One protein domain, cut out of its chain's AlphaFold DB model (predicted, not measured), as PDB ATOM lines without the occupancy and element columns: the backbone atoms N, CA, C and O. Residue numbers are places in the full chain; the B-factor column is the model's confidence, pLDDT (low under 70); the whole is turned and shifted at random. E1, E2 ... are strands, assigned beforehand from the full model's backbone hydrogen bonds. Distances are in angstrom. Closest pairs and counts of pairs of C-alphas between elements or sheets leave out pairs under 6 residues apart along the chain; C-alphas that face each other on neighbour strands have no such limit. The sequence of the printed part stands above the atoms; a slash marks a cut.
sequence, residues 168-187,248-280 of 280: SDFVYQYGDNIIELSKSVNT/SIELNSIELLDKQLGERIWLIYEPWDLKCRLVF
ATOM      1  N   SER A 168      74.197  75.850 -85.767       75.50
ATOM      2  CA  SER A 168      73.887  76.888 -86.736       75.50
ATOM      3  C   SER A 168      72.870  77.855 -86.143       75.50
ATOM      4  O   SER A 168      71.879  77.432 -85.539       75.50
ATOM      5  N   ASP A 169      73.067  79.150 -86.385       77.94
ATOM      6  CA  ASP A 169      72.037  80.165 -86.128       77.94
ATOM      7  C   ASP A 169      70.883  80.073 -87.145       77.94
ATOM      8  O   ASP A 169      69.830  80.686 -86.964       77.94
ATOM      9  N   PHE A 170      71.065  79.303 -88.225       80.12
ATOM     10  CA  PHE A 170      70.026  79.041 -89.208       80.12
ATOM     11  C   PHE A 170      68.968  78.073 -88.666       80.12
ATOM     12  O   PHE A 170      69.263  77.136 -87.921       80.12
ATOM     13  N   VAL A 171      67.720  78.268 -89.094       81.19
ATOM     14  CA  VAL A 171      66.566  77.458 -88.692       81.19
ATOM     15  C   VAL A 171      65.773  77.076 -89.938       81.19
ATOM     16  O   VAL A 171      65.394  77.949 -90.715       81.19
ATOM     17  N   TYR A 172      65.490  75.787 -90.121       83.56
ATOM     18  CA  TYR A 172      64.433  75.332 -91.017       83.56
ATOM     19  C   TYR A 172      63.085  75.522 -90.329       83.56
ATOM     20  O   TYR A 172      62.811  74.881 -89.316       83.56
ATOM     21  N   GLN A 173      62.257  76.407 -90.871       83.81
ATOM     22  CA  GLN A 173      61.014  76.865 -90.260       83.81
ATOM     23  C   GLN A 173      59.835  76.640 -91.213       83.81
ATOM     24  O   GLN A 173      59.895  76.954 -92.409       83.81
ATOM     25  N   TYR A 174      58.747  76.077 -90.684       83.94
ATOM     26  CA  TYR A 174      57.500  75.922 -91.431       83.94
ATOM     27  C   TYR A 174      56.972  77.276 -91.913       83.94
ATOM     28  O   TYR A 174      56.911  78.237 -91.152       83.94
ATOM     29  N   GLY A 175      56.574  77.336 -93.186       80.44
ATOM     30  CA  GLY A 175      56.080  78.557 -93.825       80.44
ATOM     31  C   GLY A 175      57.163  79.451 -94.433       80.44
ATOM     32  O   GLY A 175      56.812  80.317 -95.230       80.44
ATOM     33  N   ASP A 176      58.443  79.197 -94.137       85.31
ATOM     34  CA  ASP A 176      59.562  80.008 -94.626       85.31
ATOM     35  C   ASP A 176      60.393  79.268 -95.687       85.31
ATOM     36  O   ASP A 176      60.213  79.456 -96.889       85.31
ATOM     37  N   ASN A 177      61.322  78.416 -95.251       78.81
ATOM     38  CA  ASN A 177      62.363  77.814 -96.095       78.81
ATOM     39  C   ASN A 177      62.188  76.298 -96.302       78.81
ATOM     40  O   ASN A 177      63.014  75.672 -96.971       78.81
ATOM     41  N   ILE A 178      61.103  75.717 -95.782       82.75
ATOM     42  CA  ILE A 178      60.716  74.315 -95.979       82.75
ATOM     43  C   ILE A 178      59.730  74.219 -97.149       82.75
ATOM     44  O   ILE A 178      58.631  74.767 -97.079       82.75
ATOM     45  N   ILE A 179      60.102  73.491 -98.204       84.56
ATOM     46  CA  ILE A 179      59.201  73.167 -99.325       84.56
ATOM     47  C   ILE A 179      58.326  71.982 -98.939       84.56
ATOM     48  O   ILE A 179      57.103  72.027 -99.044       84.56
ATOM     49  N   GLU A 180      58.975  70.909 -98.501       85.25
ATOM     50  CA  GLU A 180      58.331  69.657 -98.154       85.25
ATOM     51  C   GLU A 180      59.084  69.029 -96.990       85.25
ATOM     52  O   GLU A 180      60.314  69.036 -96.941       85.25
ATOM     53  N   LEU A 181      58.322  68.499 -96.042       85.44
ATOM     54  CA  LEU A 181      58.842  67.709 -94.946       85.44
ATOM     55  C   LEU A 181      58.140  66.359 -95.014       85.44
ATOM     56  O   LEU A 181      56.913  66.301 -94.920       85.44
ATOM     57  N   SER A 182      58.904  65.287 -95.196       85.88
ATOM     58  CA  SER A 182      58.393  63.924 -95.140       85.88
ATOM     59  C   SER A 182      58.793  63.314 -93.796       85.88
ATOM     60  O   SER A 182      59.906  63.504 -93.305       85.88
ATOM     61  N   LYS A 183      57.855  62.617 -93.150       85.19
ATOM     62  CA  LYS A 183      58.104  61.869 -91.916       85.19
ATOM     63  C   LYS A 183      57.679  60.432 -92.137       85.19
ATOM     64  O   LYS A 183      56.496  60.156 -92.327       85.19
ATOM     65  N   SER A 184      58.646  59.530 -92.065       86.31
ATOM     66  CA  SER A 184      58.422  58.093 -92.075       86.31
ATOM     67  C   SER A 184      58.585  57.548 -90.662       86.31
ATOM     68  O   SER A 184      59.524  57.907 -89.948       86.31
ATOM     69  N   VAL A 185      57.647  56.703 -90.245       87.56
ATOM     70  CA  VAL A 185      57.697  55.992 -88.965       87.56
ATOM     71  C   VAL A 185      57.606  54.507 -89.270       87.56
ATOM     72  O   VAL A 185      56.604  54.060 -89.826       87.56
ATOM     73  N   ASN A 186      58.639  53.756 -88.898       84.56
ATOM     74  CA  ASN A 186      58.694  52.311 -89.059       84.56
ATOM     75  C   ASN A 186      58.683  51.621 -87.684       84.56
ATOM     76  O   ASN A 186      59.472  51.944 -86.795       84.56
ATOM     77  N   THR A 187      57.766  50.671 -87.501       91.25
ATOM     78  CA  THR A 187      57.640  49.856 -86.283       91.25
ATOM     79  C   THR A 187      57.844  48.363 -86.527       91.25
ATOM     80  O   THR A 187      57.643  47.579 -85.605       91.25
ATOM     81  N   SER A 248      62.384  58.507 -89.605       78.38
ATOM     82  CA  SER A 248      63.145  59.187 -90.651       78.38
ATOM     83  C   SER A 248      62.430  60.474 -91.041       78.38
ATOM     84  O   SER A 248      61.206  60.485 -91.209       78.38
ATOM     85  N   ILE A 249      63.192  61.559 -91.152       74.38
ATOM     86  CA  ILE A 249      62.716  62.858 -91.620       74.38
ATOM     87  C   ILE A 249      63.504  63.189 -92.878       74.38
ATOM     88  O   ILE A 249      64.727  63.300 -92.817       74.38
ATOM     89  N   GLU A 250      62.813  63.394 -93.995       79.81
ATOM     90  CA  GLU A 250      63.429  63.961 -95.192       79.81
ATOM     91  C   GLU A 250      62.937  65.396 -95.355       79.81
ATOM     92  O   GLU A 250      61.740  65.685 -95.283       79.81
ATOM     93  N   LEU A 251      63.883  66.307 -95.555       78.75
ATOM     94  CA  LEU A 251      63.623  67.729 -95.691       78.75
ATOM     95  C   LEU A 251      63.985  68.179 -97.102       78.75
ATOM     96  O   LEU A 251      65.137  68.081 -97.521       78.75
ATOM     97  N   ASN A 252      63.011  68.754 -97.797       78.94
ATOM     98  CA  ASN A 252      63.222  69.501 -99.024       78.94
ATOM     99  C   ASN A 252      63.085  71.001 -98.726       78.94
ATOM    100  O   ASN A 252      62.099  71.436 -98.123       78.94
ATOM    101  N   SER A 253      64.065  71.804 -99.136       75.25
ATOM    102  CA  SER A 253      64.152  73.221 -98.768       75.25
ATOM    103  C   SER A 253      64.489  74.111 -99.961       75.25
ATOM    104  O   SER A 253      65.048  73.656-100.957       75.25
ATOM    105  N   ILE A 254      64.113  75.390 -99.861       66.25
ATOM    106  CA  ILE A 254      64.336  76.392-100.918       66.25
ATOM    107  C   ILE A 254      65.817  76.794-100.983       66.25
ATOM    108  O   ILE A 254      66.335  77.103-102.057       66.25
ATOM    109  N   GLU A 255      66.507  76.768 -99.842       65.12
ATOM    110  CA  GLU A 255      67.896  77.200 -99.717       65.12
ATOM    111  C   GLU A 255      68.855  76.009 -99.613       65.12
ATOM    112  O   GLU A 255      68.888  75.279 -98.623       65.12
ATOM    113  N   LEU A 256      69.698  75.863-100.638       56.59
ATOM    114  CA  LEU A 256      70.913  75.057-100.574       56.59
ATOM    115  C   LEU A 256      71.958  75.836 -99.774       56.59
ATOM    116  O   LEU A 256      72.621  76.726-100.301       56.59
ATOM    117  N   LEU A 257      72.078  75.517 -98.491       62.56
ATOM    118  CA  LEU A 257      73.157  76.034 -97.658       62.56
ATOM    119  C   LEU A 257      74.399  75.164 -97.838       62.56
ATOM    120  O   LEU A 257      74.300  73.937 -97.869       62.56
ATOM    121  N   ASP A 258      75.567  75.802 -97.907       64.25
ATOM    122  CA  ASP A 258      76.841  75.114 -97.704       64.25
ATOM    123  C   ASP A 258      76.902  74.684 -96.232       64.25
ATOM    124  O   ASP A 258      77.246  75.479 -95.359       64.25
ATOM    125  N   LYS A 259      76.484  73.444 -95.960       66.50
ATOM    126  CA  LYS A 259      76.517  72.848 -94.622       66.50
ATOM    127  C   LYS A 259      77.909  72.333 -94.291       66.50
ATOM    128  O   LYS A 259      78.579  71.750 -95.149       66.50
ATOM    129  N   GLN A 260      78.332  72.524 -93.049       64.56
ATOM    130  CA  GLN A 260      79.514  71.850 -92.511       64.56
ATOM    131  C   GLN A 260      79.122  70.480 -91.950       64.56
ATOM    132  O   GLN A 260      78.003  70.298 -91.479       64.56
ATOM    133  N   LEU A 261      80.042  69.510 -91.991       63.62
ATOM    134  CA  LEU A 261      79.795  68.216 -91.353       63.62
ATOM    135  C   LEU A 261      79.633  68.408 -89.838       63.62
ATOM    136  O   LEU A 261      80.408  69.125 -89.206       63.62
ATOM    137  N   GLY A 262      78.641  67.734 -89.277       63.19
ATOM    138  CA  GLY A 262      78.212  67.812 -87.896       63.19
ATOM    139  C   GLY A 262      77.397  69.065 -87.588       63.19
ATOM    140  O   GLY A 262      77.016  69.245 -86.431       63.19
ATOM    141  N   GLU A 263      77.179  69.971 -88.556       74.00
ATOM    142  CA  GLU A 263      76.458  71.225 -88.319       74.00
ATOM    143  C   GLU A 263      75.026  70.907 -87.898       74.00
ATOM    144  O   GLU A 263      74.303  70.161 -88.567       74.00
ATOM    145  N   ARG A 264      74.612  71.490 -86.772       76.69
ATOM    146  CA  ARG A 264      73.286  71.258 -86.212       76.69
ATOM    147  C   ARG A 264      72.379  72.417 -86.529       76.69
ATOM    148  O   ARG A 264      72.624  73.539 -86.098       76.69
ATOM    149  N   ILE A 265      71.293  72.137 -87.230       81.00
ATOM    150  CA  ILE A 265      70.300  73.144 -87.599       81.00
ATOM    151  C   ILE A 265      68.981  72.806 -86.937       81.00
ATOM    152  O   ILE A 265      68.546  71.653 -86.915       81.00
ATOM    153  N   TRP A 266      68.332  73.825 -86.390       81.94
ATOM    154  CA  TRP A 266      66.992  73.661 -85.852       81.94
ATOM    155  C   TRP A 266      65.999  73.406 -86.980       81.94
ATOM    156  O   TRP A 266      65.959  74.149 -87.952       81.94
ATOM    157  N   LEU A 267      65.172  72.379 -86.816       84.00
ATOM    158  CA  LEU A 267      63.943  72.182 -87.566       84.00
ATOM    159  C   LEU A 267      62.772  72.503 -86.639       84.00
ATOM    160  O   LEU A 267      62.604  71.863 -85.597       84.00
ATOM    161  N   ILE A 268      61.970  73.490 -87.025       84.81
ATOM    162  CA  ILE A 268      60.738  73.884 -86.352       84.81
ATOM    163  C   ILE A 268      59.602  73.755 -87.363       84.81
ATOM    164  O   ILE A 268      59.538  74.470 -88.360       84.81
ATOM    165  N   TYR A 269      58.704  72.813 -87.105       85.25
ATOM    166  CA  TYR A 269      57.546  72.549 -87.943       85.25
ATOM    167  C   TYR A 269      56.285  72.527 -87.079       85.25
ATOM    168  O   TYR A 269      55.891  71.481 -86.551       85.25
ATOM    169  N   GLU A 270      55.656  73.697 -86.908       83.31
ATOM    170  CA  GLU A 270      54.515  73.858 -85.994       83.31
ATOM    171  C   GLU A 270      53.319  72.943 -86.290       83.31
ATOM    172  O   GLU A 270      52.740  72.439 -85.327       83.31
ATOM    173  N   PRO A 271      52.940  72.646 -87.553       87.62
ATOM    174  CA  PRO A 271      51.788  71.780 -87.818       87.62
ATOM    175  C   PRO A 271      51.918  70.371 -87.235       87.62
ATOM    176  O   PRO A 271      50.909  69.692 -87.053       87.62
ATOM    177  N   TRP A 272      53.146  69.911 -86.973       86.50
ATOM    178  CA  TRP A 272      53.424  68.601 -86.379       86.50
ATOM    179  C   TRP A 272      53.910  68.688 -84.932       86.50
ATOM    180  O   TRP A 272      54.318  67.663 -84.388       86.50
ATOM    181  N   ASP A 273      53.896  69.884 -84.334       82.31
ATOM    182  CA  ASP A 273      54.508  70.159 -83.029       82.31
ATOM    183  C   ASP A 273      55.955  69.625 -82.951       82.31
ATOM    184  O   ASP A 273      56.404  69.052 -81.957       82.31
ATOM    185  N   LEU A 274      56.683  69.735 -84.069       80.50
ATOM    186  CA  LEU A 274      58.022  69.183 -84.210       80.50
ATOM    187  C   LEU A 274      59.049  70.293 -84.011       80.50
ATOM    188  O   LEU A 274      59.119  71.239 -84.792       80.50
ATOM    189  N   LYS A 275      59.884  70.133 -82.987       84.06
ATOM    190  CA  LYS A 275      61.065  70.961 -82.753       84.06
ATOM    191  C   LYS A 275      62.254  70.063 -82.438       84.06
ATOM    192  O   LYS A 275      62.342  69.517 -81.340       84.06
ATOM    193  N   CYS A 276      63.162  69.898 -83.392       78.38
ATOM    194  CA  CYS A 276      64.339  69.044 -83.236       78.38
ATOM    195  C   CYS A 276      65.581  69.657 -83.892       78.38
ATOM    196  O   CYS A 276      65.500  70.663 -84.594       78.38
ATOM    197  N   ARG A 277      66.746  69.062 -83.625       76.81
ATOM    198  CA  ARG A 277      68.004  69.410 -84.290       76.81
ATOM    199  C   ARG A 277      68.303  68.358 -85.350       76.81
ATOM    200  O   ARG A 277      68.335  67.173 -85.029       76.81
ATOM    201  N   LEU A 278      68.513  68.801 -86.584       73.75
ATOM    202  CA  LEU A 278      69.065  67.986 -87.661       73.75
ATOM    203  C   LEU A 278      70.589  68.100 -87.610       73.75
ATOM    204  O   LEU A 278      71.090  69.210 -87.443       73.75
ATOM    205  N   VAL A 279      71.298  66.981 -87.739       67.38
ATOM    206  CA  VAL A 279      72.764  66.929 -87.852       67.38
ATOM    207  C   VAL A 279      73.088  66.597 -89.308       67.38
ATOM    208  O   VAL A 279      72.520  65.638 -89.833       67.38
ATOM    209  N   PHE A 280      73.920  67.412 -89.956       63.53
ATOM    210  CA  PHE A 280      74.308  67.257 -91.367       63.53
ATOM    211  C   PHE A 280      75.703  66.668 -91.545       63.53
ATOM    212  O   PHE A 280      76.536  66.852 -90.636       63.53
TER     213      PHE A 280
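What this domain is: This is residues 168 to 187 and 248 to 280 of the 280 residues of the protein "Putative minor structural protein" of Lysinibacillus capsici (UniProt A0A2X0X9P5). A small three-stranded sheet, E1, E4 and E5, stands partly face to face with a two-stranded ribbon, E2 and E3, whose strands cross those of the sheet; the two layers meet loosely. The 53 printed residues hold five named strands, E1 to E5, and no named helix: all strand. The sheet, order E1, E4, E5, is mixed; the ribbon is antiparallel. The whole is compact, radius of gyration of the C-alphas 11.1 A, spanning 32 by 25 by 16 A.

Where its parts are: E1, residues 168 to 173, begins at C-alpha (73.887, 76.888, -86.736). E2, residues 178 to 186, measures 23.2 A; E3 is 248 to 253, E4 264 to 269. E5, 274 to 279, ends at C-alpha (72.764, 66.929, -87.852).

How they stand to each other: E1 is parallel to E4, with N 172 and O 266 2.8 A apart. E4 and E5 form an antiparallel hairpin; N 267 and O 276 are 2.8 A apart. E2 and E3 are antiparallel, with N 182 and O 250 2.9 A apart. E2 and E4 are apart.

The domain as a whole: Residues 188 to 247 are not printed; C-alphas 187 and 248 are 11.7 A apart. Residues 254 to 262 and 279 to 280 have pLDDT under 70.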